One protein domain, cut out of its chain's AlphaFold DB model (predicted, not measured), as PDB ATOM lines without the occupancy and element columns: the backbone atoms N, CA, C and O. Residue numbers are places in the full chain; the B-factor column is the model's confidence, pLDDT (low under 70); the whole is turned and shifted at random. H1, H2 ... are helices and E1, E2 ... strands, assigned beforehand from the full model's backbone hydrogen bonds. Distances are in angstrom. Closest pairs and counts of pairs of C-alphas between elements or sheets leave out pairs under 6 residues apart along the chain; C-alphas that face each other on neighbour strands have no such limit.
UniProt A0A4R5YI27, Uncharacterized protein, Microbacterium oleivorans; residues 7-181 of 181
ATOM      1  N   ALA A   7     178.308 218.932 242.967       59.78
ATOM      2  CA  ALA A   7     179.299 217.957 242.518       59.78
ATOM      3  C   ALA A   7     178.576 216.743 241.913       59.78
ATOM      4  O   ALA A   7     178.110 215.858 242.625       59.78
ATOM      5  N   GLY A   8     178.433 216.722 240.583       77.00
ATOM      6  CA  GLY A   8     177.768 215.634 239.854       77.00
ATOM      7  C   GLY A   8     176.338 215.347 240.354       77.00
ATOM      8  O   GLY A   8     175.484 216.236 240.261       77.00
ATOM      9  N   PRO A   9     176.044 214.143 240.870       85.88
ATOM     10  CA  PRO A   9     174.702 213.751 241.314       85.88
ATOM     11  C   PRO A   9     174.278 214.356 242.662       85.88
ATOM     12  O   PRO A   9     173.108 214.255 243.018       85.88
ATOM     13  N   LEU A  10     175.187 214.987 243.416       89.25
ATOM     14  CA  LEU A  10     174.912 215.519 244.754       89.25
ATOM     15  C   LEU A  10     174.597 217.023 244.721       89.25
ATOM     16  O   LEU A  10     175.304 217.822 244.099       89.25
ATOM     17  N   THR A  11     173.547 217.410 245.441       86.62
ATOM     18  CA  THR A  11     173.210 218.797 245.785       86.62
ATOM     19  C   THR A  11     172.888 218.880 247.270       86.62
ATOM     20  O   THR A  11     172.059 218.123 247.758       86.62
ATOM     21  N   VAL A  12     173.507 219.812 247.992       85.69
ATOM     22  CA  VAL A  12     173.224 220.034 249.420       85.69
ATOM     23  C   VAL A  12     172.414 221.317 249.600       85.69
ATOM     24  O   VAL A  12     172.800 222.372 249.090       85.69
ATOM     25  N   ILE A  13     171.295 221.219 250.322       81.94
ATOM     26  CA  ILE A  13     170.421 222.332 250.712       81.94
ATOM     27  C   ILE A  13     170.313 222.329 252.242       81.94
ATOM     28  O   ILE A  13     169.564 221.545 252.826       81.94
ATOM     29  N   ASP A  14     171.065 223.221 252.891       81.25
ATOM     30  CA  ASP A  14     171.230 223.271 254.349       81.25
ATOM     31  C   ASP A  14     171.675 221.909 254.933       81.25
ATOM     32  O   ASP A  14     172.785 221.463 254.660       81.25
ATOM     33  N   ASP A  15     170.829 221.253 255.729       86.00
ATOM     34  CA  ASP A  15     171.039 219.946 256.363       86.00
ATOM     35  C   ASP A  15     170.506 218.760 255.535       86.00
ATOM     36  O   ASP A  15     170.615 217.615 255.970       86.00
ATOM     37  N   LEU A  16     169.972 219.002 254.331       88.38
ATOM     38  CA  LEU A  16     169.534 217.951 253.411       88.38
ATOM     39  C   LEU A  16     170.532 217.766 252.262       88.38
ATOM     40  O   LEU A  16     170.732 218.662 251.441       88.38
ATOM     41  N   ALA A  17     171.083 216.562 252.147       91.00
ATOM     42  CA  ALA A  17     171.790 216.100 250.961       91.00
ATOM     43  C   ALA A  17     170.799 215.446 249.988       91.00
ATOM     44  O   ALA A  17     170.060 214.539 250.357       91.00
ATOM     45  N   ILE A  18     170.779 215.889 248.739       90.38
ATOM     46  CA  ILE A  18     169.953 215.330 247.668       90.38
ATOM     47  C   ILE A  18     170.884 214.647 246.675       90.38
ATOM     48  O   ILE A  18     171.754 215.300 246.099       90.38
ATOM     49  N   VAL A  19     170.690 213.350 246.464       93.06
ATOM     50  CA  VAL A  19     171.507 212.545 245.552       93.06
ATOM     51  C   VAL A  19     170.634 211.985 244.444       93.06
ATOM     52  O   VAL A  19     169.665 211.285 244.721       93.06
ATOM     53  N   PHE A  20     170.999 212.255 243.196       92.19
ATOM     54  CA  PHE A  20     170.396 211.616 242.031       92.19
ATOM     55  C   PHE A  20     171.135 210.313 241.711       92.19
ATOM     56  O   PHE A  20     172.320 210.309 241.387       92.19
ATOM     57  N   ASP A  21     170.438 209.193 241.835       93.88
ATOM     58  CA  ASP A  21     170.924 207.866 241.479       93.88
ATOM     59  C   ASP A  21     170.559 207.560 240.019       93.88
ATOM     60  O   ASP A  21     169.677 206.747 239.735       93.88
ATOM     61  N   ASP A  22     171.210 208.300 239.116       91.25
ATOM     62  CA  ASP A  22     171.019 208.303 237.662       91.25
ATOM     63  C   ASP A  22     172.369 208.273 236.906       91.25
ATOM     64  O   ASP A  22     173.438 208.066 237.491       91.25
ATOM     65  N   ASP A  23     172.332 208.468 235.586       88.81
ATOM     66  CA  ASP A  23     173.508 208.477 234.704       88.81
ATOM     67  C   ASP A  23     174.531 209.576 235.038       88.81
ATOM     68  O   ASP A  23     175.712 209.428 234.720       88.81
ATOM     69  N   SER A  24     174.140 210.623 235.775       88.19
ATOM     70  CA  SER A  24     175.056 211.675 236.235       88.19
ATOM     71  C   SER A  24     176.090 211.175 237.247       88.19
ATOM     72  O   SER A  24     177.066 211.876 237.551       88.19
ATOM     73  N   ARG A  25     175.921 209.941 237.740       91.06
ATOM     74  CA  ARG A  25     176.939 209.218 238.502       91.06
ATOM     75  C   ARG A  25     178.138 208.799 237.654       91.06
ATOM     76  O   ARG A  25     179.204 208.588 238.220       91.06
ATOM     77  N   ILE A  26     178.004 208.675 236.336       89.12
ATOM     78  CA  ILE A  26     179.092 208.258 235.447       89.12
ATOM     79  C   ILE A  26     179.857 209.498 234.979       89.12
ATOM     80  O   ILE A  26     179.313 210.345 234.267       89.12
ATOM     81  N   ARG A  27     181.122 209.644 235.398       86.38
ATOM     82  CA  ARG A  27     181.888 210.875 235.161       86.38
ATOM     83  C   ARG A  27     182.883 210.744 234.032       86.38
ATOM     84  O   ARG A  27     183.760 209.883 234.027       86.38
ATOM     85  N   TRP A  28     182.799 211.725 233.152       86.00
ATOM     86  CA  TRP A  28     183.656 211.883 231.996       86.00
ATOM     87  C   TRP A  28     184.583 213.076 232.195       86.00
ATOM     88  O   TRP A  28     184.165 214.124 232.693       86.00
ATOM     89  N   SER A  29     185.836 212.947 231.772       82.69
ATOM     90  CA  SER A  29     186.750 214.083 231.655       82.69
ATOM     91  C   SER A  29     187.373 214.144 230.279       82.69
ATOM     92  O   SER A  29     187.444 213.159 229.549       82.69
ATOM     93  N   ARG A  30     187.841 215.339 229.936       79.50
ATOM     94  CA  ARG A  30     188.577 215.578 228.706       79.50
ATOM     95  C   ARG A  30     190.046 215.227 228.946       79.50
ATOM     96  O   ARG A  30     190.730 215.918 229.700       79.50
ATOM     97  N   GLY A  31     190.506 214.144 228.330       68.50
ATOM     98  CA  GLY A  31     191.900 213.717 228.337       68.50
ATOM     99  C   GLY A  31     192.786 214.564 227.417       68.50
ATOM    100  O   GLY A  31     192.356 215.553 226.812       68.50
ATOM    101  N   GLN A  32     194.054 214.167 227.279       66.25
ATOM    102  CA  GLN A  32     194.948 214.785 226.297       66.25
ATOM    103  C   GLN A  32     194.469 214.487 224.867       66.25
ATOM    104  O   GLN A  32     194.116 213.357 224.547       66.25
ATOM    105  N   GLY A  33     194.484 215.502 223.997       70.81
ATOM    106  CA  GLY A  33     194.125 215.340 222.583       70.81
ATOM    107  C   GLY A  33     192.626 215.390 222.274       70.81
ATOM    108  O   GLY A  33     192.221 214.875 221.240       70.81
ATOM    109  N   ASP A  34     191.820 216.018 223.135       72.06
ATOM    110  CA  ASP A  34     190.377 216.221 222.920       72.06
ATOM    111  C   ASP A  34     189.521 214.935 222.943       72.06
ATOM    112  O   ASP A  34     188.426 214.875 222.388       72.06
ATOM    113  N   ARG A  35     190.018 213.884 223.601       74.88
ATOM    114  CA  ARG A  35     189.268 212.642 223.824       74.88
ATOM    115  C   ARG A  35     188.525 212.691 225.155       74.88
ATOM    116  O   ARG A  35     189.060 213.215 226.135       74.88
ATOM    117  N   TRP A  36     187.317 212.140 225.199       79.69
ATOM    118  CA  TRP A  36     186.605 211.909 226.453       79.69
ATOM    119  C   TRP A  36     187.075 210.593 227.059       79.69
ATOM    120  O   TRP A  36     187.218 209.605 226.358       79.69
ATOM    121  N   LEU A  37     187.354 210.595 228.357       80.81
ATOM    122  CA  LEU A  37     187.742 209.410 229.106       80.81
ATOM    123  C   LEU A  37     186.805 209.262 230.296       80.81
ATOM    124  O   LEU A  37     186.537 210.244 231.004       80.81
ATOM    125  N   LEU A  38     186.336 208.041 230.528       80.06
ATOM    126  CA  LEU A  38     185.673 207.688 231.771       80.06
ATOM    127  C   LEU A  38     186.696 207.809 232.906       80.06
ATOM    128  O   LEU A  38     187.756 207.186 232.871       80.06
ATOM    129  N   VAL A  39     186.382 208.626 233.907       75.62
ATOM    130  CA  VAL A  39     187.288 208.882 235.036       75.62
ATOM    131  C   VAL A  39     186.978 207.956 236.189       75.62
ATOM    132  O   VAL A  39     187.841 207.223 236.657       75.62
ATOM    133  N   GLU A  40     185.740 208.026 236.661       80.69
ATOM    134  CA  GLU A  40     185.275 207.348 237.859       80.69
ATOM    135  C   GLU A  40     183.744 207.367 237.900       80.69
ATOM    136  O   GLU A  40     183.089 208.179 237.236       80.69
ATOM    137  N   SER A  41     183.163 206.480 238.699       85.25
ATOM    138  CA  SER A  41     181.769 206.590 239.110       85.25
ATOM    139  C   SER A  41     181.670 207.363 240.425       85.25
ATOM    140  O   SER A  41     182.519 207.253 241.307       85.25
ATOM    141  N   TRP A  42     180.615 208.159 240.568       90.31
ATOM    142  CA  TRP A  42     180.271 208.785 241.835       90.31
ATOM    143  C   TRP A  42     179.684 207.751 242.814       90.31
ATOM    144  O   TRP A  42     178.865 206.913 242.398       90.31
ATOM    145  N   PRO A  43     179.995 207.856 244.119       91.00
ATOM    146  CA  PRO A  43     180.923 208.806 244.741       91.00
ATOM    147  C   PRO A  43     182.374 208.327 244.699       91.00
ATOM    148  O   PRO A  43     182.646 207.139 244.894       91.00
ATOM    149  N   ASN A  44     183.303 209.275 244.559       87.81
ATOM    150  CA  ASN A  44     184.713 209.009 244.831       87.81
ATOM    151  C   ASN A  44     185.003 208.995 246.346       87.81
ATOM    152  O   ASN A  44     184.106 209.175 247.173       87.81
ATOM    153  N   THR A  45     186.257 208.748 246.738       87.31
ATOM    154  CA  THR A  45     186.638 208.628 248.157       87.31
ATOM    155  C   THR A  45     186.371 209.902 248.964       87.31
ATOM    156  O   THR A  45     185.892 209.809 250.094       87.31
ATOM    157  N   GLU A  46     186.649 211.080 248.403       88.31
ATOM    158  CA  GLU A  46     186.439 212.362 249.091       88.31
ATOM    159  C   GLU A  46     184.947 212.659 249.262       88.31
ATOM    160  O   GLU A  46     184.499 213.075 250.328       88.31
ATOM    161  N   GLU A  47     184.155 212.385 248.231       90.31
ATOM    162  CA  GLU A  47     182.712 212.617 248.244       90.31
ATOM    163  C   GLU A  47     181.981 211.645 249.152       90.31
ATOM    164  O   GLU A  47     181.042 212.036 249.839       90.31
ATOM    165  N   ARG A  48     182.440 210.393 249.204       90.75
ATOM    166  CA  ARG A  48     181.957 209.414 250.175       90.75
ATOM    167  C   ARG A  48     182.197 209.906 251.598       90.75
ATOM    168  O   ARG A  48     181.252 209.959 252.374       90.75
ATOM    169  N   ALA A  49     183.415 210.357 251.901       89.50
ATOM    170  CA  ALA A  49     183.735 210.908 253.215       89.50
ATOM    171  C   ALA A  49     182.893 212.154 253.549       89.50
ATOM    172  O   ALA A  49     182.485 212.329 254.695       89.50
ATOM    173  N   ALA A  50     182.596 213.004 252.562       89.88
ATOM    174  CA  ALA A  50     181.727 214.166 252.748       89.88
ATOM    175  C   ALA A  50     180.268 213.772 253.045       89.88
ATOM    176  O   ALA A  50     179.639 214.378 253.912       89.88
ATOM    177  N   VAL A  51     179.735 212.754 252.361       90.19
ATOM    178  CA  VAL A  51     178.395 212.206 252.640       90.19
ATOM    179  C   VAL A  51     178.347 211.593 254.039       90.19
ATOM    180  O   VAL A  51     177.418 211.882 254.794       90.19
ATOM    181  N   ASP A  52     179.356 210.806 254.408       90.81
ATOM    182  CA  ASP A  52     179.438 210.183 255.729       90.81
ATOM    183  C   ASP A  52     179.501 211.256 256.828       90.81
ATOM    184  O   ASP A  52     178.706 211.231 257.767       90.81
ATOM    185  N   GLN A  53     180.347 212.279 256.660       91.31
ATOM    186  CA  GLN A  53     180.438 213.408 257.588       91.31
ATOM    187  C   GLN A  53     179.120 214.189 257.703       91.31
ATOM    188  O   GLN A  53     178.755 214.619 258.800       91.31
ATOM    189  N   HIS A  54     178.398 214.389 256.596       91.06
ATOM    190  CA  HIS A  54     177.093 215.056 256.604       91.06
ATOM    191  C   HIS A  54     176.079 214.287 257.454       91.06
ATOM    192  O   HIS A  54     175.400 214.881 258.295       91.06
ATOM    193  N   LEU A  55     176.013 212.966 257.278       90.56
ATOM    194  CA  LEU A  55     175.112 212.095 258.033       90.56
ATOM    195  C   LEU A  55     175.502 212.013 259.518       90.56
ATOM    196  O   LEU A  55     174.634 212.123 260.385       90.56
ATOM    197  N   GLU A  56     176.795 211.886 259.828       90.69
ATOM    198  CA  GLU A  56     177.315 211.899 261.205       90.69
ATOM    199  C   GLU A  56     177.061 213.239 261.912       90.69
ATOM    200  O   GLU A  56     176.796 213.273 263.116       90.69
ATOM    201  N   GLY A  57     177.084 214.346 261.165       89.88
ATOM    202  CA  GLY A  57     176.748 215.687 261.644       89.88
ATOM    203  C   GLY A  57     175.255 215.912 261.918       89.88
ATOM    204  O   GLY A  57     174.875 217.009 262.327       89.88
ATOM    205  N   GLY A  58     174.409 214.900 261.704       90.62
ATOM    206  CA  GLY A  58     172.958 214.974 261.879       90.62
ATOM    207  C   GLY A  58     172.201 215.437 260.635       90.62
ATOM    208  O   GLY A  58     170.975 215.539 260.685       90.62
ATOM    209  N   GLY A  59     172.891 215.674 259.519       91.00
ATOM    210  CA  GLY A  59     172.255 215.913 258.232       91.00
ATOM    211  C   GLY A  59     171.453 214.695 257.769       91.00
ATOM    212  O   GLY A  59     171.736 213.556 258.142       91.00
ATOM    213  N   CYS A  60     170.420 214.928 256.968       92.44
ATOM    214  CA  CYS A  60     169.642 213.868 256.332       92.44
ATOM    215  C   CYS A  60     169.967 213.786 254.838       92.44
ATOM    216  O   CYS A  60     170.527 214.721 254.256       92.44
ATOM    217  N   MET A  61     169.639 212.657 254.214       94.19
ATOM    218  CA  MET A  61     169.882 212.424 252.794       94.19
ATOM    219  C   MET A  61     168.635 211.886 252.098       94.19
ATOM    220  O   MET A  61     168.036 210.916 252.554       94.19
ATOM    221  N   LEU A  62     168.287 212.476 250.958       93.75
ATOM    222  CA  LEU A  62     167.260 211.996 250.047       93.75
ATOM    223  C   LEU A  62     167.916 211.477 248.765       93.75
ATOM    224  O   LEU A  62     168.521 212.245 248.018       93.75
ATOM    225  N   VAL A  63     167.771 210.182 248.503       95.38
ATOM    226  CA  VAL A  63     168.243 209.529 247.279       95.38
ATOM    227  C   VAL A  63     167.083 209.412 246.296       95.38
ATOM    228  O   VAL A  63     166.033 208.862 246.620       95.38
ATOM    229  N   LEU A  64     167.270 209.935 245.093       94.00
ATOM    230  CA  LEU A  64     166.260 210.063 244.052       94.00
ATOM    231  C   LEU A  64     166.611 209.163 242.875       94.00
ATOM    232  O   LEU A  64     167.746 209.173 242.421       94.00
ATOM    233  N   THR A  65     165.637 208.448 242.331       93.62
ATOM    234  CA  THR A  65     165.807 207.663 241.102       93.62
ATOM    235  C   THR A  65     164.554 207.768 240.241       93.62
ATOM    236  O   THR A  65     163.462 207.973 240.767       93.62
ATOM    237  N   ASP A  66     164.682 207.625 238.925       90.94
ATOM    238  CA  ASP A  66     163.566 207.465 237.984       90.94
ATOM    239  C   ASP A  66     163.307 205.987 237.610       90.94
ATOM    240  O   ASP A  66     162.492 205.685 236.729       90.94
ATOM    241  N   ALA A  67     163.988 205.065 238.303       90.62
ATOM    242  CA  ALA A  67     163.979 203.623 238.079       90.62
ATOM    243  C   ALA A  67     164.491 203.166 236.704       90.62
ATOM    244  O   ALA A  67     164.298 201.993 236.359       90.62
ATOM    245  N   GLN A  68     165.083 204.058 235.902       90.62
ATOM    246  CA  GLN A  68     165.720 203.666 234.653       90.62
ATOM    247  C   GLN A  68     167.092 203.047 234.931       90.62
ATOM    248  O   GLN A  68     167.797 203.508 235.827       90.62
ATOM    249  N   PRO A  69     167.502 202.024 234.159       90.81
ATOM    250  CA  PRO A  69     168.858 201.502 234.240       90.81
ATOM    251  C   PRO A  69     169.892 202.625 234.109       90.81
ATOM    252  O   PRO A  69     169.826 203.424 233.177       90.81
ATOM    253  N   ILE A  70     170.861 202.660 235.025       92.19
ATOM    254  CA  ILE A  70     171.976 203.605 234.960       92.19
ATOM    255  C   ILE A  70     172.996 203.044 233.970       92.19
ATOM    256  O   ILE A  70     173.890 202.284 234.356       92.19
ATOM    257  N   THR A  71     172.832 203.368 232.689       90.12
ATOM    258  CA  THR A  71     173.733 202.907 231.627       90.12
ATOM    259  C   THR A  71     174.259 204.046 230.761       90.12
ATOM    260  O   THR A  71     173.608 205.072 230.577       90.12
ATOM    261  N   THR A  72     175.461 203.867 230.216       87.62
ATOM    262  CA  THR A  72     176.013 204.715 229.153       87.62
ATOM    263  C   THR A  72     176.823 203.869 228.181       87.62
ATOM    264  O   THR A  72     177.314 202.798 228.532       87.62
ATOM    265  N   TYR A  73     177.004 204.373 226.966       86.19
ATOM    266  CA  TYR A  73     177.877 203.765 225.969       86.19
ATOM    267  C   TYR A  73     179.195 204.535 225.879       86.19
ATOM    268  O   TYR A  73     179.206 205.758 226.024       86.19
ATOM    269  N   ALA A  74     180.285 203.810 225.653       84.69
ATOM    270  CA  ALA A  74     181.642 204.327 225.517       84.69
ATOM    271  C   ALA A  74     182.355 203.602 224.375       84.69
ATOM    272  O   ALA A  74     181.999 202.465 224.060       84.69
ATOM    273  N   LEU A  75     183.385 204.203 223.786       84.44
ATOM    274  CA  LEU A  75     184.357 203.424 223.023       84.44
ATOM    275  C   LEU A  75     185.312 202.710 223.987       84.44
ATOM    276  O   LEU A  75     185.621 203.203 225.070       84.44
ATOM    277  N   GLY A  76     185.791 201.534 223.595       79.94
ATOM    278  CA  GLY A  76     186.678 200.710 224.411       79.94
ATOM    279  C   GLY A  76     187.961 201.411 224.856       79.94
ATOM    280  O   GLY A  76     188.456 201.147 225.947       79.94
ATOM    281  N   ASP A  77     188.473 202.336 224.045       79.44
ATOM    282  CA  ASP A  77     189.646 203.159 224.351       79.44
ATOM    283  C   ASP A  77     189.329 204.389 225.222       79.44
ATOM    284  O   ASP A  77     190.251 205.063 225.688       79.44
ATOM    285  N   GLU A  78     188.047 204.670 225.481       79.88
ATOM    286  CA  GLU A  78     187.584 205.712 226.405       79.88
ATOM    287  C   GLU A  78     187.398 205.193 227.840       79.88
ATOM    288  O   GLU A  78     187.268 205.989 228.774       79.88
ATOM    289  N   VAL A  79     187.402 203.870 228.041       77.06
ATOM    290  CA  VAL A  79     187.227 203.225 229.349       77.06
ATOM    291  C   VAL A  79     188.588 202.771 229.894       77.06
ATOM    292  O   VAL A  79     189.356 202.139 229.166       77.06
ATOM    293  N   PRO A  80     188.921 203.041 231.173       68.25
ATOM    294  CA  PRO A  80     190.119 202.488 231.794       68.25
ATOM    295  C   PRO A  80     190.113 200.965 231.664       68.25
ATOM    296  O   PRO A  80     189.120 200.325 232.005       68.25
ATOM    297  N   ALA A  81     191.211 200.379 231.182       60.09
ATOM    298  CA  ALA A  81     191.333 198.935 231.006       60.09
ATOM    299  C   ALA A  81     191.261 198.221 232.369       60.09
ATOM    300  O   ALA A  81     192.280 198.025 233.029       60.09
ATOM    301  N   ALA A  82     190.051 197.883 232.813       55.72
ATOM    302  CA  ALA A  82     189.829 197.164 234.059       55.72
ATOM    303  C   ALA A  82     190.123 195.666 233.888       55.72
ATOM    304  O   ALA A  82     190.721 195.076 234.779       55.72
ATOM    305  N   ASP A  83     189.803 195.084 232.724       45.09
ATOM    306  CA  ASP A  83     190.013 193.665 232.422       45.09
ATOM    307  C   ASP A  83     190.281 193.439 230.920       45.09
ATOM    308  O   ASP A  83     189.379 193.191 230.123       45.09
ATOM    309  N   GLY A  84     191.558 193.492 230.533       53.56
ATOM    310  CA  GLY A  84     192.023 193.098 229.198       53.56
ATOM    311  C   GLY A  84     191.975 194.194 228.119       53.56
ATOM    312  O   GLY A  84     191.433 195.277 228.333       53.56
ATOM    313  N   PRO A  85     192.615 193.950 226.959       52.47
ATOM    314  CA  PRO A  85     192.646 194.908 225.862       52.47
ATOM    315  C   PRO A  85     191.276 194.958 225.175       52.47
ATOM    316  O   PRO A  85     190.905 194.014 224.479       52.47
ATOM    317  N   VAL A  86     190.540 196.055 225.350       60.12
ATOM    318  CA  VAL A  86     189.368 196.346 224.514       60.12
ATOM    319  C   VAL A  86     189.868 196.804 223.143       60.12
ATOM    320  O   VAL A  86     190.827 197.577 223.056       60.12
ATOM    321  N   ALA A  87     189.282 196.282 222.065       62.09
ATOM    322  CA  ALA A  87     189.688 196.660 220.719       62.09
ATOM    323  C   ALA A  87     189.321 198.131 220.446       62.09
ATOM    324  O   ALA A  87     188.223 198.582 220.772       62.09
ATOM    325  N   GLU A  88     190.237 198.883 219.831       68.12
ATOM    326  CA  GLU A  88     189.998 200.278 219.448       68.12
ATOM    327  C   GLU A  88     188.761 200.368 218.531       68.12
ATOM    328  O   GLU A  88     188.664 199.655 217.529       68.12
ATOM    329  N   GLY A  89     187.804 201.231 218.889       71.06
ATOM    330  CA  GLY A  89     186.553 201.421 218.146       71.06
ATOM    331  C   GLY A  89     185.402 200.468 218.503       71.06
ATOM    332  O   GLY A  89     184.329 200.584 217.907       71.06
ATOM    333  N   GLU A  90     185.576 199.551 219.459       83.81
ATOM    334  CA  GLU A  90     184.474 198.746 219.997       83.81
ATOM    335  C   GLU A  90     183.585 199.592 220.920       83.81
ATOM    336  O   GLU A  90     184.090 200.286 221.797       83.81
ATOM    337  N   VAL A  91     182.262 199.543 220.731       85.06
ATOM    338  CA  VAL A  91     181.312 200.198 221.640       85.06
ATOM    339  C   VAL A  91     181.038 199.269 222.814       85.06
ATOM    340  O   VAL A  91     180.537 198.161 222.621       85.06
ATOM    341  N   VAL A  92     181.319 199.742 224.022       86.06
ATOM    342  CA  VAL A  92     181.054 199.038 225.276       86.06
ATOM    343  C   VAL A  92     179.909 199.708 226.034       86.06
ATOM    344  O   VAL A  92     179.775 200.933 226.040       86.06
ATOM    345  N   GLU A  93     179.066 198.897 226.668       87.44
ATOM    346  CA  GLU A  93     178.016 199.362 227.575       87.44
ATOM    347  C   GLU A  93     178.537 199.335 229.012       87.44
ATOM    348  O   GLU A  93     179.013 198.310 229.500       87.44
ATOM    349  N   LEU A  94     178.435 200.469 229.694       86.44
ATOM    350  CA  LEU A  94     178.739 200.613 231.110       86.44
ATOM    351  C   LEU A  94     177.425 200.657 231.876       86.44
ATOM    352  O   LEU A  94     176.553 201.460 231.549       86.44
ATOM    353  N   SER A  95     177.302 199.834 232.913       89.69
ATOM    354  CA  SER A  95     176.114 199.786 233.765       89.69
ATOM    355  C   SER A  95     176.487 199.931 235.234       89.69
ATOM    356  O   SER A  95     177.354 199.199 235.718       89.69
ATOM    357  N   LEU A  96     175.789 200.806 235.955       90.81
ATOM    358  CA  LEU A  96     175.864 200.898 237.410       90.81
ATOM    359  C   LEU A  96     174.577 200.344 238.036       90.81
ATOM    360  O   LEU A  96     173.480 200.686 237.589       90.81
ATOM    361  N   PRO A  97     174.662 199.501 239.077       92.69
ATOM    362  CA  PRO A  97     173.482 199.145 239.845       92.69
ATOM    363  C   PRO A  97     172.987 200.352 240.650       92.69
ATOM    364  O   PRO A  97     173.783 201.127 241.182       92.69
ATOM    365  N   HIS A  98     171.667 200.470 240.806       94.19
ATOM    366  CA  HIS A  98     171.103 201.430 241.752       94.19
ATOM    367  C   HIS A  98     171.625 201.170 243.164       94.19
ATOM    368  O   HIS A  98     171.724 200.018 243.596       94.19
ATOM    369  N   PHE A  99     171.912 202.250 243.889       95.50
ATOM    370  CA  PHE A  99     172.276 202.226 245.310       95.50
ATOM    371  C   PHE A  99     173.531 201.407 245.675       95.50
ATOM    372  O   PHE A  99     173.790 201.193 246.858       95.50
ATOM    373  N   ASP A 100     174.329 200.960 244.704       93.94
ATOM    374  CA  ASP A 100     175.566 200.186 244.910       93.94
ATOM    375  C   ASP A 100     176.601 200.904 245.786       93.94
ATOM    376  O   ASP A 100     177.418 200.270 246.450       93.94
ATOM    377  N   TRP A 101     176.545 202.232 245.811       92.81
ATOM    378  CA  TRP A 101     177.403 203.079 246.621       92.81
ATOM    379  C   TRP A 101     176.964 203.199 248.085       92.81
ATOM    380  O   TRP A 101     177.737 203.732 248.883       92.81
ATOM    381  N   LEU A 102     175.762 202.749 248.452       94.12
ATOM    382  CA  LEU A 102     175.256 202.802 249.826       94.12
ATOM    383  C   LEU A 102     175.703 201.576 250.640       94.12
ATOM    384  O   LEU A 102     175.922 200.507 250.071       94.12
ATOM    385  N   PRO A 103     175.769 201.683 251.982       93.25
ATOM    386  CA  PRO A 103     175.953 200.521 252.850       93.25
ATOM    387  C   PRO A 103     174.872 199.458 252.619       93.25
ATOM    388  O   PRO A 103     173.701 199.807 252.462       93.25
ATOM    389  N   ASP A 104     175.233 198.174 252.689       94.44
ATOM    390  CA  ASP A 104     174.377 197.038 252.301       94.44
ATOM    391  C   ASP A 104     172.954 197.085 252.875       94.44
ATOM    392  O   ASP A 104     171.979 196.834 252.169       94.44
ATOM    393  N   VAL A 105     172.809 197.447 254.153       95.44
ATOM    394  CA  VAL A 105     171.496 197.534 254.817       95.44
ATOM    395  C   VAL A 105     170.631 198.639 254.202       95.44
ATOM    396  O   VAL A 105     169.435 198.450 253.977       95.44
ATOM    397  N   ILE A 106     171.233 199.794 253.916       95.38
ATOM    398  CA  ILE A 106     170.551 200.946 253.318       95.38
ATOM    399  C   ILE A 106     170.239 200.649 251.850       95.38
ATOM    400  O   ILE A 106     169.119 200.898 251.404       95.38
ATOM    401  N   ARG A 107     171.194 200.049 251.131       96.50
ATOM    402  CA  ARG A 107     171.031 199.581 249.754       96.50
ATOM    403  C   ARG A 107     169.855 198.615 249.626       96.50
ATOM    404  O   ARG A 107     168.955 198.867 248.832       96.50
ATOM    405  N   ALA A 108     169.809 197.565 250.445       96.88
ATOM    406  CA  ALA A 108     168.729 196.579 250.416       96.88
ATOM    407  C   ALA A 108     167.352 197.217 250.672       96.88
ATOM    408  O   ALA A 108     166.362 196.841 250.041       96.88
ATOM    409  N   ARG A 109     167.280 198.217 251.564       96.81
ATOM    410  CA  ARG A 109     166.052 198.986 251.803       96.81
ATOM    411  C   ARG A 109     165.650 199.811 250.576       96.81
ATOM    412  O   ARG A 109     164.481 199.788 250.200       96.81
ATOM    413  N   GLY A 110     166.605 200.483 249.934       96.88
ATOM    414  CA  GLY A 110     166.374 201.240 248.700       96.88
ATOM    415  C   GLY A 110     165.891 200.358 247.553       96.88
ATOM    416  O   GLY A 110     164.889 200.668 246.913       96.88
ATOM    417  N   GLU A 111     166.536 199.210 247.345       96.81
ATOM    418  CA  GLU A 111     166.130 198.220 246.342       96.81
ATOM    419  C   GLU A 111     164.718 197.676 246.618       96.81
ATOM    420  O   GLU A 111     163.916 197.524 245.694       96.81
ATOM    421  N   ALA A 112     164.379 197.416 247.887       97.12
ATOM    422  CA  ALA A 112     163.040 196.981 248.281       97.12
ATOM    423  C   ALA A 112     161.981 198.069 248.036       97.12
ATOM    424  O   ALA A 112     160.910 197.771 247.502       97.12
ATOM    425  N   PHE A 113     162.284 199.325 248.377       96.94
ATOM    426  CA  PHE A 113     161.426 200.473 248.082       96.94
ATOM    427  C   PHE A 113     161.186 200.613 246.574       96.94
ATOM    428  O   PHE A 113     160.033 200.690 246.144       96.94
ATOM    429  N   LEU A 114     162.256 200.589 245.773       95.75
ATOM    430  CA  LEU A 114     162.193 200.727 244.320       95.75
ATOM    431  C   LEU A 114     161.329 199.630 243.694       95.75
ATOM    432  O   LEU A 114     160.414 199.930 242.927       95.75
ATOM    433  N   ARG A 115     161.559 198.371 244.092       95.88
ATOM    434  CA  ARG A 115     160.772 197.220 243.634       95.88
ATOM    435  C   ARG A 115     159.289 197.388 243.960       95.88
ATOM    436  O   ARG A 115     158.452 197.243 243.072       95.88
ATOM    437  N   ALA A 116     158.961 197.765 245.196       95.62
ATOM    438  CA  ALA A 116     157.577 197.972 245.618       95.62
ATOM    439  C   ALA A 116     156.877 199.077 244.807       95.62
ATOM    440  O   ALA A 116     155.705 198.942 244.443       95.62
ATOM    441  N   GLN A 117     157.583 200.168 244.483       94.25
ATOM    442  CA  GLN A 117     157.005 201.230 243.660       94.25
ATOM    443  C   GLN A 117     156.874 200.834 242.185       94.25
ATOM    444  O   GLN A 117     155.858 201.157 241.569       94.25
ATOM    445  N   GLN A 118     157.839 200.101 241.621       92.25
ATOM    446  CA  GLN A 118     157.744 199.567 240.258       92.25
ATOM    447  C   GLN A 118     156.542 198.623 240.108       92.25
ATOM    448  O   GLN A 118     155.756 198.780 239.173       92.25
ATOM    449  N   GLU A 119     156.343 197.703 241.056       93.62
ATOM    450  CA  GLU A 119     155.183 196.802 241.092       93.62
ATOM    451  C   GLU A 119     153.863 197.584 241.160       93.62
ATOM    452  O   GLU A 119     152.923 197.313 240.407       93.62
ATOM    453  N   ARG A 120     153.802 198.621 242.003       91.38
ATOM    454  CA  ARG A 120     152.633 199.505 242.104       91.38
ATOM    455  C   ARG A 120     152.374 200.275 240.807       91.38
ATOM    456  O   ARG A 120     151.224 200.430 240.396       91.38
ATOM    457  N   PHE A 121     153.419 200.788 240.165       90.44
ATOM    458  CA  PHE A 121     153.298 201.586 238.946       90.44
ATOM    459  C   PHE A 121     152.988 200.737 237.715       90.44
ATOM    460  O   PHE A 121     152.338 201.247 236.800       90.44
ATOM    461  N   ALA A 122     153.362 199.455 237.704       89.00
ATOM    462  CA  ALA A 122     153.048 198.527 236.618       89.00
ATOM    463  C   ALA A 122     151.536 198.415 236.348       89.00
ATOM    464  O   ALA A 122     151.127 198.240 235.202       89.00
ATOM    465  N   VAL A 123     150.702 198.574 237.382       91.25
ATOM    466  CA  VAL A 123     149.234 198.491 237.280       91.25
ATOM    467  C   VAL A 123     148.530 199.853 237.291       91.25
ATOM    468  O   VAL A 123     147.333 199.928 237.019       91.25
ATOM    469  N   LEU A 124     149.248 200.938 237.598       88.50
ATOM    470  CA  LEU A 124     148.677 202.279 237.715       88.50
ATOM    471  C   LEU A 124     148.863 203.070 236.404       88.50
ATOM    472  O   LEU A 124     150.008 203.246 235.963       88.50
ATOM    473  N   PRO A 125     147.785 203.605 235.792       89.19
ATOM    474  CA  PRO A 125     147.892 204.482 234.627       89.19
ATOM    475  C   PRO A 125     148.814 205.673 234.891       89.19
ATOM    476  O   PRO A 125     148.747 206.277 235.961       89.19
ATOM    477  N   ALA A 126     149.634 206.050 233.904       85.19
ATOM    478  CA  ALA A 126     150.649 207.098 234.055       85.19
ATOM    479  C   ALA A 126     150.087 208.430 234.586       85.19
ATOM    480  O   ALA A 126     150.712 209.060 235.430       85.19
ATOM    481  N   LEU A 127     148.876 208.813 234.162       85.62
ATOM    482  CA  LEU A 127     148.205 210.048 234.594       85.62
ATOM    483  C   LEU A 127     147.801 210.065 236.078       85.62
ATOM    484  O   LEU A 127     147.516 211.131 236.611       85.62
ATOM    485  N   LEU A 128     147.745 208.904 236.731       88.00
ATOM    486  CA  LEU A 128     147.408 208.778 238.152       88.00
ATOM    487  C   LEU A 128     148.651 208.600 239.033       88.00
ATOM    488  O   LEU A 128     148.523 208.491 240.252       88.00
ATOM    489  N   ARG A 129     149.848 208.538 238.438       87.69
ATOM    490  CA  ARG A 129     151.096 208.387 239.188       87.69
ATOM    491  C   ARG A 129     151.480 209.735 239.803       87.69
ATOM    492  O   ARG A 129     151.525 210.733 239.082       87.69
ATOM    493  N   PRO A 130     151.774 209.790 241.113       87.31
ATOM    494  CA  PRO A 130     152.347 210.985 241.715       87.31
ATOM    495  C   PRO A 130     153.662 211.365 241.016       87.31
ATOM    496  O   PRO A 130     154.421 210.466 240.647       87.31
ATOM    497  N   PRO A 131     153.976 212.662 240.849       86.06
ATOM    498  CA  PRO A 131     155.234 213.084 240.232       86.06
ATOM    499  C   PRO A 131     156.458 212.601 241.024       86.06
ATOM    500  O   PRO A 131     157.476 212.258 240.430       86.06
ATOM    501  N   VAL A 132     156.336 212.532 242.352       88.38
ATOM    502  CA  VAL A 132     157.360 212.034 243.273       88.38
ATOM    503  C   VAL A 132     156.684 211.138 244.306       88.38
ATOM    504  O   VAL A 132     155.625 211.489 244.831       88.38
ATOM    505  N   VAL A 133     157.288 209.993 244.604       91.06
ATOM    506  CA  VAL A 133     156.876 209.102 245.695       91.06
ATOM    507  C   VAL A 133     158.010 209.018 246.700       91.06
ATOM    508  O   VAL A 133     159.107 208.631 246.321       91.06
ATOM    509  N   LEU A 134     157.746 209.366 247.958       91.56
ATOM    510  CA  LEU A 134     158.725 209.352 249.048       91.56
ATOM    511  C   LEU A 134     158.619 208.069 249.880       91.56
ATOM    512  O   LEU A 134     157.548 207.474 250.012       91.56
ATOM    513  N   GLU A 135     159.741 207.660 250.460       93.19
ATOM    514  CA  GLU A 135     159.814 206.565 251.419       93.19
ATOM    515  C   GLU A 135     159.399 207.023 252.830       93.19
ATOM    516  O   GLU A 135     160.143 207.716 253.531       93.19
ATOM    517  N   GLY A 136     158.238 206.539 253.278       85.38
ATOM    518  CA  GLY A 136     157.719 206.761 254.629       85.38
ATOM    519  C   GLY A 136     157.166 208.171 254.865       85.38
ATOM    520  O   GLY A 136     157.210 209.031 253.990       85.38
ATOM    521  N   ASP A 137     156.639 208.389 256.070       79.50
ATOM    522  CA  ASP A 137     155.915 209.623 256.418       79.50
ATOM    523  C   ASP A 137     156.841 210.754 256.906       79.50
ATOM    524  O   ASP A 137     156.526 211.931 256.749       79.50
ATOM    525  N   GLU A 138     158.016 210.407 257.446       82.62
ATOM    526  CA  GLU A 138     159.030 211.356 257.934       82.62
ATOM    527  C   GLU A 138     160.353 211.198 257.162       82.62
ATOM    528  O   GLU A 138     161.302 210.583 257.658       82.62
ATOM    529  N   PRO A 139     160.450 211.674 255.911       82.12
ATOM    530  CA  PRO A 139     161.626 211.442 255.068       82.12
ATOM    531  C   PRO A 139     162.849 212.310 255.422       82.12
ATOM    532  O   PRO A 139     163.934 212.053 254.910       82.12
ATOM    533  N   PHE A 140     162.707 213.310 256.300       85.19
ATOM    534  CA  PHE A 140     163.753 214.306 256.599       85.19
ATOM    535  C   PHE A 140     164.235 214.285 258.057       85.19
ATOM    536  O   PHE A 140     164.610 215.312 258.616       85.19
ATOM    537  N   SER A 141     164.203 213.123 258.708       85.25
ATOM    538  CA  SER A 141     164.726 212.974 260.071       85.25
ATOM    539  C   SER A 141     166.262 213.036 260.089       85.25
ATOM    540  O   SER A 141     166.918 212.522 259.185       85.25
ATOM    541  N   ALA A 142     166.848 213.610 261.143       86.31
ATOM    542  CA  ALA A 142     168.302 213.728 261.299       86.31
ATOM    543  C   ALA A 142     169.026 212.371 261.167       86.31
ATOM    544  O   ALA A 142     168.589 211.371 261.741       86.31
ATOM    545  N   GLY A 143     170.119 212.333 260.397       86.88
ATOM    546  CA  GLY A 143     170.905 211.119 260.130       86.88
ATOM    547  C   GLY A 143     170.200 210.068 259.261       86.88
ATOM    548  O   GLY A 143     170.743 208.987 259.027       86.88
ATOM    549  N   LYS A 144     168.979 210.342 258.785       91.56
ATOM    550  CA  LYS A 144     168.207 209.400 257.976       91.56
ATOM    551  C   LYS A 144     168.591 209.519 256.507       91.56
ATOM    552  O   LYS A 144     168.632 210.608 255.942       91.56
ATOM    553  N   VAL A 145     168.787 208.365 255.880       95.00
ATOM    554  CA  VAL A 145     168.735 208.222 254.424       95.00
ATOM    555  C   VAL A 145     167.307 207.844 254.052       95.00
ATOM    556  O   VAL A 145     166.765 206.918 254.655       95.00
ATOM    557  N   SER A 146     166.707 208.521 253.087       95.56
ATOM    558  CA  SER A 146     165.377 208.228 252.555       95.56
ATOM    559  C   SER A 146     165.421 208.137 251.038       95.56
ATOM    560  O   SER A 146     166.285 208.735 250.400       95.56
ATOM    561  N   PHE A 147     164.486 207.390 250.458       96.56
ATOM    562  CA  PHE A 147     164.398 207.196 249.010       96.56
ATOM    563  C   PHE A 147     163.200 207.927 248.402       96.56
ATOM    564  O   PHE A 147     162.157 208.076 249.042       96.56
ATOM    565  N   ALA A 148     163.329 208.351 247.146       94.06
ATOM    566  CA  ALA A 148     162.200 208.784 246.339       94.06
ATOM    567  C   ALA A 148     162.267 208.255 244.905       94.06
ATOM    568  O   ALA A 148     163.330 208.207 244.286       94.06
ATOM    569  N   LEU A 149     161.094 207.910 244.377       93.44
ATOM    570  CA  LEU A 149     160.897 207.563 242.976       93.44
ATOM    571  C   LEU A 149     160.301 208.754 242.227       93.44
ATOM    572  O   LEU A 149     159.258 209.287 242.616       93.44
ATOM    573  N   LEU A 150     160.941 209.124 241.126       90.69
ATOM    574  CA  LEU A 150     160.474 210.127 240.185       90.69
ATOM    575  C   LEU A 150     159.611 209.471 239.105       90.69
ATOM    576  O   LEU A 150     159.959 208.433 238.544       90.69
ATOM    577  N   SER A 151     158.476 210.088 238.790       87.06
ATOM    578  CA  SER A 151     157.696 209.705 237.614       87.06
ATOM    579  C   SER A 151     158.354 210.202 236.328       87.06
ATOM    580  O   SER A 151     159.014 211.242 236.299       87.06
ATOM    581  N   ALA A 152     158.096 209.489 235.230       80.50
ATOM    582  CA  ALA A 152     158.570 209.873 233.906       80.50
ATOM    583  C   ALA A 152     158.193 211.328 233.564       80.50
ATOM    584  O   ALA A 152     157.052 211.754 233.755       80.50
ATOM    585  N   GLY A 153     159.159 212.083 233.035       78.12
ATOM    586  CA  GLY A 153     158.985 213.489 232.657       78.12
ATOM    587  C   GLY A 153     159.227 214.500 233.785       78.12
ATOM    588  O   GLY A 153     159.194 215.706 233.529       78.12
ATOM    589  N   VAL A 154     159.505 214.054 235.013       83.50
ATOM    590  CA  VAL A 154     160.039 214.929 236.065       83.50
ATOM    591  C   VAL A 154     161.532 215.125 235.827       83.50
ATOM    592  O   VAL A 154     162.302 214.173 235.844       83.50
ATOM    593  N   THR A 155     161.949 216.368 235.583       79.75
ATOM    594  CA  THR A 155     163.359 216.695 235.343       79.75
ATOM    595  C   THR A 155     164.061 217.102 236.633       79.75
ATOM    596  O   THR A 155     163.466 217.757 237.493       79.75
ATOM    597  N   ARG A 156     165.362 216.808 236.731       78.38
ATOM    598  CA  ARG A 156     166.228 217.246 237.837       78.38
ATOM    599  C   ARG A 156     166.120 218.745 238.121       78.38
ATOM    600  O   ARG A 156     165.881 219.139 239.255       78.38
ATOM    601  N   ALA A 157     166.197 219.584 237.087       75.81
ATOM    602  CA  ALA A 157     166.099 221.038 237.239       75.81
ATOM    603  C   ALA A 157     164.746 221.493 237.817       75.81
ATOM    604  O   ALA A 157     164.684 222.449 238.591       75.81
ATOM    605  N   ARG A 158     163.652 220.814 237.447       80.31
ATOM    606  CA  ARG A 158     162.329 221.085 238.016       80.31
ATOM    607  C   ARG A 158     162.280 220.678 239.487       80.31
ATOM    608  O   ARG A 158     161.800 221.460 240.301       80.31
ATOM    609  N   LEU A 159     162.800 219.496 239.805       78.81
ATOM    610  CA  LEU A 159     162.812 218.958 241.158       78.81
ATOM    611  C   LEU A 159     163.655 219.813 242.112       78.81
ATOM    612  O   LEU A 159     163.192 220.141 243.193       78.81
ATOM    613  N   GLU A 160     164.858 220.225 241.704       75.00
ATOM    614  CA  GLU A 160     165.732 221.096 242.506       75.00
ATOM    615  C   GLU A 160     165.027 222.409 242.891       75.00
ATOM    616  O   GLU A 160     165.108 222.857 244.038       75.00
ATOM    617  N   ARG A 161     164.290 223.007 241.944       75.38
ATOM    618  CA  ARG A 161     163.507 224.224 242.189       75.38
ATOM    619  C   ARG A 161     162.362 223.971 243.173       75.38
ATOM    620  O   ARG A 161     162.245 224.695 244.155       75.38
ATOM    621  N   GLU A 162     161.552 222.941 242.931       79.06
ATOM    622  CA  GLU A 162     160.385 222.621 243.769       79.06
ATOM    623  C   GLU A 162     160.791 222.166 245.185       79.06
ATOM    624  O   GLU A 162     160.153 222.555 246.160       79.06
ATOM    625  N   LEU A 163     161.885 221.408 245.332       73.69
ATOM    626  CA  LEU A 163     162.406 220.982 246.638       73.69
ATOM    627  C   LEU A 163     162.891 222.161 247.476       73.69
ATOM    628  O   LEU A 163     162.635 222.195 248.675       73.69
ATOM    629  N   THR A 164     163.545 223.145 246.858       74.69
ATOM    630  CA  THR A 164     163.973 224.360 247.566       74.69
ATOM    631  C   THR A 164     162.767 225.091 248.167       74.69
ATOM    632  O   THR A 164     162.781 225.463 249.340       74.69
ATOM    633  N   GLU A 165     161.699 225.252 247.382       75.00
ATOM    634  CA  GLU A 165     160.453 225.889 247.824       75.00
ATOM    635  C   GLU A 165     159.744 225.068 248.914       75.00
ATOM    636  O   GLU A 165     159.286 225.616 249.920       75.00
ATOM    637  N   TYR A 166     159.698 223.745 248.755       72.06
ATOM    638  CA  TYR A 166     159.053 222.837 249.701       72.06
ATOM    639  C   TYR A 166     159.768 222.775 251.058       72.06
ATOM    640  O   TYR A 166     159.116 222.832 252.101       72.06
ATOM    641  N   LEU A 167     161.101 222.713 251.072       72.62
ATOM    642  CA  LEU A 167     161.880 222.713 252.315       72.62
ATOM    643  C   LEU A 167     161.735 224.038 253.064       72.62
ATOM    644  O   LEU A 167     161.597 224.036 254.287       72.62
ATOM    645  N   ALA A 168     161.696 225.162 252.340       72.31
ATOM    646  CA  ALA A 168     161.405 226.460 252.939       72.31
ATOM    647  C   ALA A 168     160.014 226.476 253.602       72.31
ATOM    648  O   ALA A 168     159.868 226.966 254.724       72.31
ATOM    649  N   TYR A 169     159.006 225.889 252.948       72.50
ATOM    650  CA  TYR A 169     157.659 225.760 253.505       72.50
ATOM    651  C   TYR A 169     157.612 224.876 254.762       72.50
ATOM    652  O   TYR A 169     157.086 225.317 255.792       72.50
ATOM    653  N   LEU A 170     158.180 223.666 254.713       69.31
ATOM    654  CA  LEU A 170     158.192 222.739 255.853       69.31
ATOM    655  C   LEU A 170     158.808 223.390 257.093       69.31
ATOM    656  O   LEU A 170     158.196 223.407 258.159       69.31
ATOM    657  N   ARG A 171     159.967 224.031 256.928       70.69
ATOM    658  CA  ARG A 171     160.674 224.687 258.036       70.69
ATOM    659  C   ARG A 171     159.914 225.885 258.594       70.69
ATOM    660  O   ARG A 171     159.879 226.073 259.807       70.69
ATOM    661  N   SER A 172     159.248 226.664 257.737       69.81
ATOM    662  CA  SER A 172     158.387 227.761 258.203       69.81
ATOM    663  C   SER A 172     157.219 227.255 259.060       69.81
ATOM    664  O   SER A 172     156.811 227.918 260.011       69.81
ATOM    665  N   THR A 173     156.716 226.057 258.758       65.06
ATOM    666  CA  THR A 173     155.597 225.435 259.474       65.06
ATOM    667  C   THR A 173     156.046 224.870 260.823       65.06
ATOM    668  O   THR A 173     155.355 225.060 261.825       65.06
ATOM    669  N   ASP A 174     157.231 224.260 260.887       62.41
ATOM    670  CA  ASP A 174     157.833 223.795 262.145       62.41
ATOM    671  C   ASP A 174     158.121 224.952 263.112       62.41
ATOM    672  O   ASP A 174     157.829 224.856 264.309       62.41
ATOM    673  N   ASP A 175     158.620 226.080 262.598       59.09
ATOM    674  CA  ASP A 175     158.853 227.290 263.391       59.09
ATOM    675  C   ASP A 175     157.551 227.900 263.924       59.09
ATOM    676  O   ASP A 175     157.506 228.371 265.064       59.09
ATOM    677  N   ILE A 176     156.472 227.884 263.135       56.53
ATOM    678  CA  ILE A 176     155.146 228.318 263.597       56.53
ATOM    679  C   ILE A 176     154.661 227.397 264.718       56.53
ATOM    680  O   ILE A 176     154.267 227.883 265.778       56.53
ATOM    681  N   THR A 177     154.762 226.083 264.517       58.56
ATOM    682  CA  THR A 177     154.276 225.073 265.465       58.56
ATOM    683  C   THR A 177     155.025 225.147 266.799       58.56
ATOM    684  O   THR A 177     154.393 225.112 267.856       58.56
ATOM    685  N   ARG A 178     156.352 225.360 266.779       54.38
ATOM    686  CA  ARG A 178     157.166 225.578 267.992       54.38
ATOM    687  C   ARG A 178     156.853 226.873 268.736       54.38
ATOM    688  O   ARG A 178     157.078 226.929 269.936       54.38
ATOM    689  N   ARG A 179     156.389 227.927 268.057       51.53
ATOM    690  CA  ARG A 179     156.063 229.217 268.700       51.53
ATOM    691  C   ARG A 179     154.676 229.233 269.338       51.53
ATOM    692  O   ARG A 179     154.390 230.132 270.124       51.53
ATOM    693  N   THR A 180     153.820 228.285 268.970       56.53
ATOM    694  CA  THR A 180     152.447 228.159 269.478       56.53
ATOM    695  C   THR A 180     152.263 227.068 270.535       56.53
ATOM    696  O   THR A 180     151.160 226.950 271.066       56.53
ATOM    697  N   ALA A 181     153.306 226.283 270.823       49.25
ATOM    698  CA  ALA A 181     153.351 225.279 271.889       49.25
ATOM    699  C   ALA A 181     153.997 225.854 273.159       49.25
ATOM    700  O   ALA A 181     153.548 225.467 274.261       49.25
TER     701      ALA A 181
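What this domain is: This is residues 7 to 181 of the 181 residues of an uncharacterized protein of Microbacterium oleivorans (UniProt A0A4R5YI27). A strongly twisted, curled sheet of five strands makes the core, with H1 and H2 over one face and the long H3 starting beside the strands; residues 168 to 181, of which 168 to 180 belong to H3, stick out at one end of the longest axis. At the other end two small two-stranded hairpins, E3 with E4 and E6 with E7, make a loose second lobe, with the long loop 76 to 90 at its tip. The printed part has 175 residues, in the order E1 E2 E3 E4 H1 E5 E6 E7 H2 E8 E9 H3; the large sheet runs E1 E2 E5 E9 E8 and is mixed, and the class is mixed, helices and strands. It is only just compact, close to loose, with a radius of gyration of the C-alphas of 18.8 A, and elongated, spanning 68 by 40 by 30 A.

Where its parts are: E1, residues 10 to 13, begins at C-alpha 10 (174.912, 215.519, 244.754). E2 is residues 16 to 20, E3 26 to 30 and E4 36 to 41. H1, residues 45 to 56, is 16.4 A long. E5, residues 60 to 65, measures 16.9 A, E6, 70 to 75, 17.2 A, and E7, 91 to 96, 16.7 A. H2, residues 104 to 123, is 29.3 A long and begins at (174.377, 197.038, 252.301). E8 is residues 132 to 134, and E9, 145 to 150, measures 16.6 A. H3, residues 156 to 180, is 36.2 A long and ends at (152.447, 228.159, 269.478).

How they stand to each other: In the large sheet, hairpin E1 and E2 is antiparallel, with N 11 and O 18 at 2.8 A. E2 and E5 are parallel, with N 17 and O 60 at 2.9 A. E5 and E9 are parallel, with N 63 and O 146 at 2.8 A. Hairpin E8 and E9 is antiparallel, with N 133 and O 149 at 2.9 A. H1 and H2 are on the same face, at heights of 10.4 A and 9.6 A over the sheet. The closest C-alphas of H2 and E9, Gly 110 and Phe 147, are 6.3 A apart. H3 is on the sheet but at the sheet's level, at a height of 3.2 A; its closest C-alpha to E1 is Thr 164, 7.5 A from that of Ile 13. Hairpin E3 and E4 has N 29 and O 37 at 2.9 A, and hairpin E6 and E7 has N 74 and O 92 at 2.9 A. E4 and E6 are near each other, with 6 pairs of C-alphas within 10 A. Every O i to N i+4 pair is within hydrogen-bond range in H1 and H3, and 15 of 16 in H2.

The domain as a whole: The C-alphas of Ala 87 and Ala 181, the two farthest apart, are 69.0 A apart. The printed part has no cut, and the link from E6 to E7 is long, 15 residues. Mean pLDDT of the printed part is 83.6; it is under 70 at residue 7, residues 31 to 32, residues 80 to 88, residue 170 and residues 172 to 181.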